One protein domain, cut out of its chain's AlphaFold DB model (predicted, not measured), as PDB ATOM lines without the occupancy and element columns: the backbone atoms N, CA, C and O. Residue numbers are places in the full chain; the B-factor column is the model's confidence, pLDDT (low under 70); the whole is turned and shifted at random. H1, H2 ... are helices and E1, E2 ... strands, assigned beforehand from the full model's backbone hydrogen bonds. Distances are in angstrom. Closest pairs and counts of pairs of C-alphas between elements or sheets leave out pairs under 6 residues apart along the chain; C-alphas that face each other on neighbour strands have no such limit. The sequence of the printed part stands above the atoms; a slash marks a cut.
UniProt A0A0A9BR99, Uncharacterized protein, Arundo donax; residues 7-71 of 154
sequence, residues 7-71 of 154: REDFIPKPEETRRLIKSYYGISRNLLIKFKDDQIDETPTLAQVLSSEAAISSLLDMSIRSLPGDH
ATOM      1  N   ARG A   7     -12.021  46.471 -12.697       63.75
ATOM      2  CA  ARG A   7     -11.397  45.267 -13.275       63.75
ATOM      3  C   ARG A   7     -11.238  45.347 -14.799       63.75
ATOM      4  O   ARG A   7     -10.412  44.623 -15.353       63.75
ATOM      5  N   GLU A   8     -12.023  46.196 -15.464       68.69
ATOM      6  CA  GLU A   8     -11.953  46.413 -16.914       68.69
ATOM      7  C   GLU A   8     -10.948  47.501 -17.307       68.69
ATOM      8  O   GLU A   8     -10.512  47.526 -18.456       68.69
ATOM      9  N   ASP A   9     -10.531  48.336 -16.351       78.88
ATOM     10  CA  ASP A   9      -9.562  49.416 -16.569       78.88
ATOM     11  C   ASP A   9      -8.108  48.907 -16.641       78.88
ATOM     12  O   ASP A   9      -7.204  49.634 -17.060       78.88
ATOM     13  N   PHE A  10      -7.861  47.649 -16.261       78.50
ATOM     14  CA  PHE A  10      -6.545  47.025 -16.368       78.50
ATOM     15  C   PHE A  10      -6.297  46.488 -17.780       78.50
ATOM     16  O   PHE A  10      -7.057  45.667 -18.300       78.50
ATOM     17  N   ILE A  11      -5.183  46.912 -18.378       82.94
ATOM     18  CA  ILE A  11      -4.683  46.398 -19.655       82.94
ATOM     19  C   ILE A  11      -3.270  45.849 -19.417       82.94
ATOM     20  O   ILE A  11      -2.372  46.636 -19.107       82.94
ATOM     21  N   PRO A  12      -3.029  44.536 -19.588       85.81
ATOM     22  CA  PRO A  12      -3.984  43.473 -19.933       85.81
ATOM     23  C   PRO A  12      -4.991  43.161 -18.812       85.81
ATOM     24  O   PRO A  12      -4.744  43.456 -17.639       85.81
ATOM     25  N   LYS A  13      -6.120  42.531 -19.169       88.75
ATOM     26  CA  LYS A  13      -7.139  42.133 -18.179       88.75
ATOM     27  C   LYS A  13      -6.549  41.120 -17.189       88.75
ATOM     28  O   LYS A  13      -5.728  40.301 -17.601       88.75
ATOM     29  N   PRO A  14      -7.016  41.047 -15.929       85.81
ATOM     30  CA  PRO A  14      -6.468  40.106 -14.944       85.81
ATOM     31  C   PRO A  14      -6.438  38.641 -15.415       85.81
ATOM     32  O   PRO A  14      -5.462  37.928 -15.188       85.81
ATOM     33  N   GLU A  15      -7.463  38.195 -16.144       85.88
ATOM     34  CA  GLU A  15      -7.502  36.835 -16.703       85.88
ATOM     35  C   GLU A  15      -6.492  36.630 -17.849       85.88
ATOM     36  O   GLU A  15      -5.903  35.555 -17.990       85.88
ATOM     37  N   GLU A  16      -6.235  37.670 -18.645       88.12
ATOM     38  CA  GLU A  16      -5.200  37.650 -19.683       88.12
ATOM     39  C   GLU A  16      -3.805  37.633 -19.056       88.12
ATOM     40  O   GLU A  16      -2.966  36.834 -19.469       88.12
ATOM     41  N   THR A  17      -3.577  38.425 -18.005       88.88
ATOM     42  CA  THR A  17      -2.339  38.409 -17.215       88.88
ATOM     43  C   THR A  17      -2.055  37.013 -16.671       88.88
ATOM     44  O   THR A  17      -0.945  36.507 -16.821       88.88
ATOM     45  N   ARG A  18      -3.066  36.325 -16.122       88.19
ATOM     46  CA  ARG A  18      -2.928  34.933 -15.659       88.19
ATOM     47  C   ARG A  18      -2.530  33.995 -16.790       88.19
ATOM     48  O   ARG A  18      -1.629  33.180 -16.615       88.19
ATOM     49  N   ARG A  19      -3.158  34.117 -17.962       88.75
ATOM     50  CA  ARG A  19      -2.796  33.315 -19.141       88.75
ATOM     51  C   ARG A  19      -1.356  33.580 -19.588       88.75
ATOM     52  O   ARG A  19      -0.648  32.634 -19.922       88.75
ATOM     53  N   LEU A  20      -0.916  34.837 -19.571       88.56
ATOM     54  CA  LEU A  20       0.458  35.204 -19.905       88.56
ATOM     55  C   LEU A  20       1.455  34.607 -18.912       88.56
ATOM     56  O   LEU A  20       2.467  34.056 -19.338       88.56
ATOM     57  N   ILE A  21       1.149  34.651 -17.615       87.75
ATOM     58  CA  ILE A  21       2.001  34.062 -16.578       87.75
ATOM     59  C   ILE A  21       2.148  32.552 -16.801       87.75
ATOM     60  O   ILE A  21       3.267  32.051 -16.827       87.75
ATOM     61  N   LYS A  22       1.049  31.830 -17.054       85.69
ATOM     62  CA  LYS A  22       1.097  30.380 -17.321       85.69
ATOM     63  C   LYS A  22       1.990  30.031 -18.515       85.69
ATOM     64  O   LYS A  22       2.756  29.072 -18.448       85.69
ATOM     65  N   SER A  23       1.879  30.802 -19.599       86.75
ATOM     66  CA  SER A  23       2.549  30.497 -20.868       86.75
ATOM     67  C   SER A  23       3.991  30.992 -20.957       86.75
ATOM     68  O   SER A  23       4.802  30.357 -21.625       86.75
ATOM     69  N   TYR A  24       4.309  32.133 -20.341       86.56
ATOM     70  CA  TYR A  24       5.565  32.850 -20.597       86.56
ATOM     71  C   TYR A  24       6.420  33.082 -19.352       86.56
ATOM     72  O   TYR A  24       7.586  33.454 -19.485       86.56
ATOM     73  N   TYR A  25       5.889  32.887 -18.143       87.38
ATOM     74  CA  TYR A  25       6.661  33.143 -16.932       87.38
ATOM     75  C   TYR A  25       7.642  32.004 -16.645       87.38
ATOM     76  O   TYR A  25       7.251  30.895 -16.287       87.38
ATOM     77  N   GLY A  26       8.934  32.292 -16.821       84.00
ATOM     78  CA  GLY A  26      10.020  31.310 -16.751       84.00
ATOM     79  C   GLY A  26      10.932  31.413 -15.524       84.00
ATOM     80  O   GLY A  26      11.966  30.751 -15.488       84.00
ATOM     81  N   ILE A  27      10.617  32.269 -14.547       86.81
ATOM     82  CA  ILE A  27      11.512  32.529 -13.410       86.81
ATOM     83  C   ILE A  27      11.309  31.482 -12.319       86.81
ATOM     84  O   ILE A  27      10.238  31.413 -11.727       86.81
ATOM     85  N   SER A  28      12.349  30.709 -12.011       83.56
ATOM     86  CA  SER A  28      12.293  29.633 -11.014       83.56
ATOM     87  C   SER A  28      12.224  30.132  -9.572       83.56
ATOM     88  O   SER A  28      11.477  29.568  -8.781       83.56
ATOM     89  N   ARG A  29      12.964  31.187  -9.210       89.06
ATOM     90  CA  ARG A  29      13.033  31.696  -7.830       89.06
ATOM     91  C   ARG A  29      12.107  32.880  -7.612       89.06
ATOM     92  O   ARG A  29      12.361  33.950  -8.157       89.06
ATOM     93  N   ASN A  30      11.086  32.702  -6.779       88.56
ATOM     94  CA  ASN A  30      10.081  33.732  -6.519       88.56
ATOM     95  C   ASN A  30       9.882  33.981  -5.026       88.56
ATOM     96  O   ASN A  30       9.797  33.054  -4.223       88.56
ATOM     97  N   LEU A  31       9.751  35.254  -4.662       91.19
ATOM     98  CA  LEU A  31       9.305  35.677  -3.341       91.19
ATOM     99  C   LEU A  31       7.956  36.369  -3.503       91.19
ATOM    100  O   LEU A  31       7.873  37.436  -4.104       91.19
ATOM    101  N   LEU A  32       6.914  35.755  -2.956       90.69
ATOM    102  CA  LEU A  32       5.592  36.350  -2.879       90.69
ATOM    103  C   LEU A  32       5.383  36.954  -1.493       90.69
ATOM    104  O   LEU A  32       5.620  36.304  -0.472       90.69
ATOM    105  N   ILE A  33       4.938  38.203  -1.463       89.31
ATOM    106  CA  ILE A  33       4.663  38.937  -0.231       89.31
ATOM    107  C   ILE A  33       3.155  39.080  -0.108       89.31
ATOM    108  O   ILE A  33       2.530  39.656  -0.986       89.31
ATOM    109  N   LYS A  34       2.605  38.560   0.989       88.81
ATOM    110  CA  LYS A  34       1.191  38.684   1.341       88.81
ATOM    111  C   LYS A  34       1.034  39.652   2.508       88.81
ATOM    112  O   LYS A  34       1.669  39.452   3.550       88.81
ATOM    113  N   PHE A  35       0.157  40.637   2.394       87.62
ATOM    114  CA  PHE A  35      -0.188  41.485   3.536       87.62
ATOM    115  C   PHE A  35      -1.276  40.818   4.389       87.62
ATOM    116  O   PHE A  35      -2.100  40.048   3.892       87.62
ATOM    117  N   LYS A  36      -1.220  41.005   5.713       81.62
ATOM    118  CA  LYS A  36      -2.183  40.365   6.629       81.62
ATOM    119  C   LYS A  36      -3.578  40.963   6.503       81.62
ATOM    120  O   LYS A  36      -4.544  40.204   6.518       81.62
ATOM    121  N   ASP A  37      -3.651  42.282   6.361       77.75
ATOM    122  CA  ASP A  37      -4.891  43.046   6.465       77.75
ATOM    123  C   ASP A  37      -5.354  43.587   5.104       77.75
ATOM    124  O   ASP A  37      -5.974  44.640   5.042       77.75
ATOM    125  N   ASP A  38      -5.075  42.847   4.023       79.31
ATOM    126  CA  ASP A  38      -5.404  43.230   2.648       79.31
ATOM    127  C   ASP A  38      -6.472  42.308   2.028       79.31
ATOM    128  O   ASP A  38      -6.266  41.106   1.838       79.31
ATOM    129  N   GLN A  39      -7.639  42.883   1.711       78.19
ATOM    130  CA  GLN A  39      -8.758  42.173   1.073       78.19
ATOM    131  C   GLN A  39      -8.663  42.089  -0.453       78.19
ATOM    132  O   GLN A  39      -9.383  41.290  -1.055       78.19
ATOM    133  N   ILE A  40      -7.809  42.896  -1.082       82.75
ATOM    134  CA  ILE A  40      -7.596  42.876  -2.533       82.75
ATOM    135  C   ILE A  40      -6.331  42.098  -2.919       82.75
ATOM    136  O   ILE A  40      -5.990  42.033  -4.100       82.75
ATOM    137  N   ASP A  41      -5.661  41.471  -1.946       82.88
ATOM    138  CA  ASP A  41      -4.434  40.712  -2.160       82.88
ATOM    139  C   ASP A  41      -4.673  39.482  -3.059       82.88
ATOM    140  O   ASP A  41      -5.292  38.485  -2.668       82.88
ATOM    141  N   GLU A  42      -4.138  39.523  -4.282       86.56
ATOM    142  CA  GLU A  42      -4.185  38.409  -5.235       86.56
ATOM    143  C   GLU A  42      -3.025  37.407  -5.074       86.56
ATOM    144  O   GLU A  42      -2.990  36.392  -5.778       86.56
ATOM    145  N   THR A  43      -2.113  37.617  -4.118       89.81
ATOM    146  CA  THR A  43      -0.986  36.717  -3.815       89.81
ATOM    147  C   THR A  43      -1.366  35.238  -3.684       89.81
ATOM    148  O   THR A  43      -0.664  34.416  -4.277       89.81
ATOM    149  N   PRO A  44      -2.440  34.827  -2.969       87.75
ATOM    150  CA  PRO A  44      -2.798  33.407  -2.894       87.75
ATOM    151  C   PRO A  44      -3.185  32.830  -4.260       87.75
ATOM    152  O   PRO A  44      -2.809  31.703  -4.583       87.75
ATOM    153  N   THR A  45      -3.885  33.610  -5.085       89.00
ATOM    154  CA  THR A  45      -4.276  33.182  -6.431       89.00
ATOM    155  C   THR A  45      -3.052  33.080  -7.337       89.00
ATOM    156  O   THR A  45      -2.891  32.094  -8.051       89.00
ATOM    157  N   LEU A  46      -2.142  34.053  -7.265       88.56
ATOM    158  CA  LEU A  46      -0.892  34.037  -8.021       88.56
ATOM    159  C   LEU A  46       0.010  32.861  -7.619       88.56
ATOM    160  O   LEU A  46       0.575  32.197  -8.487       88.56
ATOM    161  N   ALA A  47       0.108  32.564  -6.320       88.56
ATOM    162  CA  ALA A  47       0.845  31.412  -5.813       88.56
ATOM    163  C   ALA A  47       0.307  30.099  -6.397       88.56
ATOM    164  O   ALA A  47       1.093  29.244  -6.805       88.56
ATOM    165  N   GLN A  48      -1.019  29.953  -6.493       87.94
ATOM    166  CA  GLN A  48      -1.655  28.784  -7.103       87.94
ATOM    167  C   GLN A  48      -1.355  28.681  -8.603       87.94
ATOM    168  O   GLN A  48      -0.984  27.606  -9.074       87.94
ATOM    169  N   VAL A  49      -1.464  29.789  -9.345       88.06
ATOM    170  CA  VAL A  49      -1.160  29.825 -10.786       88.06
ATOM    171  C   VAL A  49       0.294  29.418 -11.037       88.06
ATOM    172  O   VAL A  49       0.568  28.578 -11.893       88.06
ATOM    173  N   LEU A  50       1.232  29.961 -10.262       86.44
ATOM    174  CA  LEU A  50       2.655  29.657 -10.403       86.44
ATOM    175  C   LEU A  50       3.006  28.229  -9.962       86.44
ATOM    176  O   LEU A  50       3.835  27.587 -10.603       86.44
ATOM    177  N   SER A  51       2.370  27.715  -8.907       82.44
ATOM    178  CA  SER A  51       2.677  26.382  -8.369       82.44
ATOM    179  C   SER A  51       2.064  25.248  -9.186       82.44
ATOM    180  O   SER A  51       2.690  24.202  -9.316       82.44
ATOM    181  N   SER A  52       0.859  25.427  -9.733       79.62
ATOM    182  CA  SER A  52       0.098  24.329 -10.353       79.62
ATOM    183  C   SER A  52      -0.033  24.437 -11.868       79.62
ATOM    184  O   SER A  52      -0.246  23.426 -12.531       79.62
ATOM    185  N   GLU A  53       0.041  25.645 -12.426       75.06
ATOM    186  CA  GLU A  53      -0.367  25.891 -13.815       75.06
ATOM    187  C   GLU A  53       0.746  26.476 -14.688       75.06
ATOM    188  O   GLU A  53       0.607  26.515 -15.911       75.06
ATOM    189  N   ALA A  54       1.842  26.937 -14.086       74.12
ATOM    190  CA  ALA A  54       2.988  27.438 -14.825       74.12
ATOM    191  C   ALA A  54       3.869  26.288 -15.325       74.12
ATOM    192  O   ALA A  54       4.108  25.302 -14.624       74.12
ATOM    193  N   ALA A  55       4.435  26.466 -16.520       69.81
ATOM    194  CA  ALA A  55       5.359  25.508 -17.133       69.81
ATOM    195  C   ALA A  55       6.599  25.199 -16.265       69.81
ATOM    196  O   ALA A  55       7.245  24.170 -16.439       69.81
ATOM    197  N   ILE A  56       6.914  26.083 -15.318       74.06
ATOM    198  CA  ILE A  56       8.056  25.990 -14.403       74.06
ATOM    199  C   ILE A  56       7.739  25.339 -13.052       74.06
ATOM    200  O   ILE A  56       8.620  25.300 -12.201       74.06
ATOM    201  N   SER A  57       6.520  24.828 -12.843       72.31
ATOM    202  CA  SER A  57       6.065  24.242 -11.568       72.31
ATOM    203  C   SER A  57       7.070  23.250 -10.951       72.31
ATOM    204  O   SER A  57       7.335  23.297  -9.753       72.31
ATOM    205  N   SER A  58       7.715  22.408 -11.766       72.69
ATOM    206  CA  SER A  58       8.684  21.398 -11.306       72.69
ATOM    207  C   SER A  58      10.060  21.944 -10.899       72.69
ATOM    208  O   SER A  58      10.816  21.247 -10.226       72.69
ATOM    209  N   LEU A  59      10.399  23.167 -11.310       76.31
ATOM    210  CA  LEU A  59      11.671  23.847 -11.029       76.31
ATOM    211  C   LEU A  59      11.473  25.095 -10.153       76.31
ATOM    212  O   LEU A  59      12.407  25.876  -9.966       76.31
ATOM    213  N   LEU A  60      10.252  25.306  -9.663       81.31
ATOM    214  CA  LEU A  60       9.857  26.490  -8.924       81.31
ATOM    215  C   LEU A  60      10.360  26.410  -7.476       81.31
ATOM    216  O   LEU A  60       9.968  25.539  -6.704       81.31
ATOM    217  N   ASP A  61      11.184  27.378  -7.102       83.75
ATOM    218  CA  ASP A  61      11.626  27.656  -5.741       83.75
ATOM    219  C   ASP A  61      10.922  28.938  -5.272       83.75
ATOM    220  O   ASP A  61      11.382  30.063  -5.489       83.75
ATOM    221  N   MET A  62       9.717  28.766  -4.724       85.38
ATOM    222  CA  MET A  62       8.868  29.864  -4.269       85.38
ATOM    223  C   MET A  62       8.840  29.942  -2.746       85.38
ATOM    224  O   MET A  62       8.608  28.950  -2.057       85.38
ATOM    225  N   SER A  63       8.965  31.158  -2.221       88.38
ATOM    226  CA  SER A  63       8.704  31.459  -0.816       88.38
ATOM    227  C   SER A  63       7.571  32.469  -0.685       88.38
ATOM    228  O   SER A  63       7.507  33.446  -1.428       88.38
ATOM    229  N   ILE A  64       6.671  32.233   0.269       88.88
ATOM    230  CA  ILE A  64       5.573  33.146   0.592       88.88
ATOM    231  C   ILE A  64       5.846  33.726   1.978       88.88
ATOM    232  O   ILE A  64       6.022  32.984   2.947       88.88
ATOM    233  N   ARG A  65       5.902  35.054   2.086       89.06
ATOM    234  CA  ARG A  65       6.105  35.762   3.355       89.06
ATOM    235  C   ARG A  65       4.910  36.644   3.650       89.06
ATOM    236  O   ARG A  65       4.503  37.440   2.814       89.06
ATOM    237  N   SER A  66       4.367  36.499   4.855       87.06
ATOM    238  CA  SER A  66       3.310  37.378   5.335       87.06
ATOM    239  C   SER A  66       3.912  38.541   6.111       87.06
ATOM    240  O   SER A  66       4.656  38.313   7.068       87.06
ATOM    241  N   LEU A  67       3.596  39.767   5.700       85.00
ATOM    242  CA  LEU A  67       4.021  40.991   6.372       85.00
ATOM    243  C   LEU A  67       2.826  41.679   7.052       85.00
ATOM    244  O   LEU A  67       1.711  41.623   6.526       85.00
ATOM    245  N   PRO A  68       3.028  42.305   8.229       80.38
ATOM    246  CA  PRO A  68       2.010  43.152   8.841       80.38
ATOM    247  C   PRO A  68       1.789  44.417   7.997       80.38
ATOM    248  O   PRO A  68       2.742  44.960   7.431       80.38
ATOM    249  N   GLY A  69       0.541  44.881   7.927       76.50
ATOM    250  CA  GLY A  69       0.127  46.028   7.117       76.50
ATOM    251  C   GLY A  69      -0.948  45.673   6.091       76.50
ATOM    252  O   GLY A  69      -1.450  44.545   6.068       76.50
ATOM    253  N   ASP A  70      -1.261  46.656   5.250       81.75
ATOM    254  CA  ASP A  70      -2.294  46.619   4.208       81.75
ATOM    255  C   ASP A  70      -1.741  47.208   2.889       81.75
ATOM    256  O   ASP A  70      -0.727  47.911   2.906       81.75
ATOM    257  N   HIS A  71      -2.397  46.957   1.751       78.56
ATOM    258  CA  HIS A  71      -2.003  47.434   0.415       78.56
ATOM    259  C   HIS A  71      -1.811  48.953   0.328       78.56
ATOM    260  O   HIS A  71      -0.991  49.422  -0.462       78.56
TER     261      HIS A  71
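Overview. This is residues 7 to 71 of the 154 residues of an uncharacterized protein of Arundo donax (UniProt A0A0A9BR99). Two parallel strands, E1 and E2, lie side by side as a narrow ribbon with H2 over one face and no named element over the other. H1 comes closest to H2 towards the last turns of both, at Lys 22 and Glu 53, and towards their first residues the two helices spread as a V at 40 degrees, with H1 beyond the E1 side of the ribbon and apart from E2. The printed part has 65 residues, with two named helices and two named strands in the order H1, E1, H2, E2; the sheet order is E1, E2, parallel, and the class is mixed, helices and strands. It is only just compact, close to loose, with a radius of gyration of the C-alphas of 12.6 A, and its outline is flat, spanning 32 by 30 by 14 A.

Along the chain. Strand E1 is residues 29 to 35, 20.0 A from first to last C-alpha, and begins with C-alpha 29 at (13.033, 31.696, -7.830). Strand E2 is residues 61 to 67, 19.6 A long, and ends with C-alpha 67 at (4.021, 40.991, 6.372). Helix H2 is residues 43 to 53, 14.8 A long. Helix H1 is residues 14 to 24, 15.1 A long, and begins with C-alpha 14 at (-6.468, 40.106, -14.944).

Arrangement. E1 and E2 are parallel neighbours, with 19 degrees between their directions. Their C-alphas 30 and 62 face each other at 4.6 A. N 32 and O 63, 2.8 A apart, and N 65 and O 32, 2.9 A apart, are within hydrogen-bond range. E1, H2 and E2 form a strand-helix-strand unit, two parallel neighbour strands with a helix between them in the chain, and its crossover is right-handed. The closest C-alphas of E1 and H2 are those of Lys 34 and Thr 43, 5.9 A apart. H2 and E2 are near each other, with 8 pairs of C-alphas within 10 A. H1 and H2 touch, their closest C-alphas being those of Lys 22 and Glu 53 at 5.9 A. They run the same way at a steep tilt of 40 degrees. H1 and E2 are apart. In H1 and H2 every O i to N i+4 pair is within hydrogen-bond range.

Size, cuts and confidence. The two C-alphas farthest apart, those of Asp 9 and Ser 58, are 33.8 A from each other. The printed part has no cut. The link from H1 to E1, 4 residues, is tight; those from E1 to H2 and from H2 to E2, 7 residues each, are short. The mean pLDDT of the printed part is 83.6, and residues 7 to 8 and residue 55 are under 70.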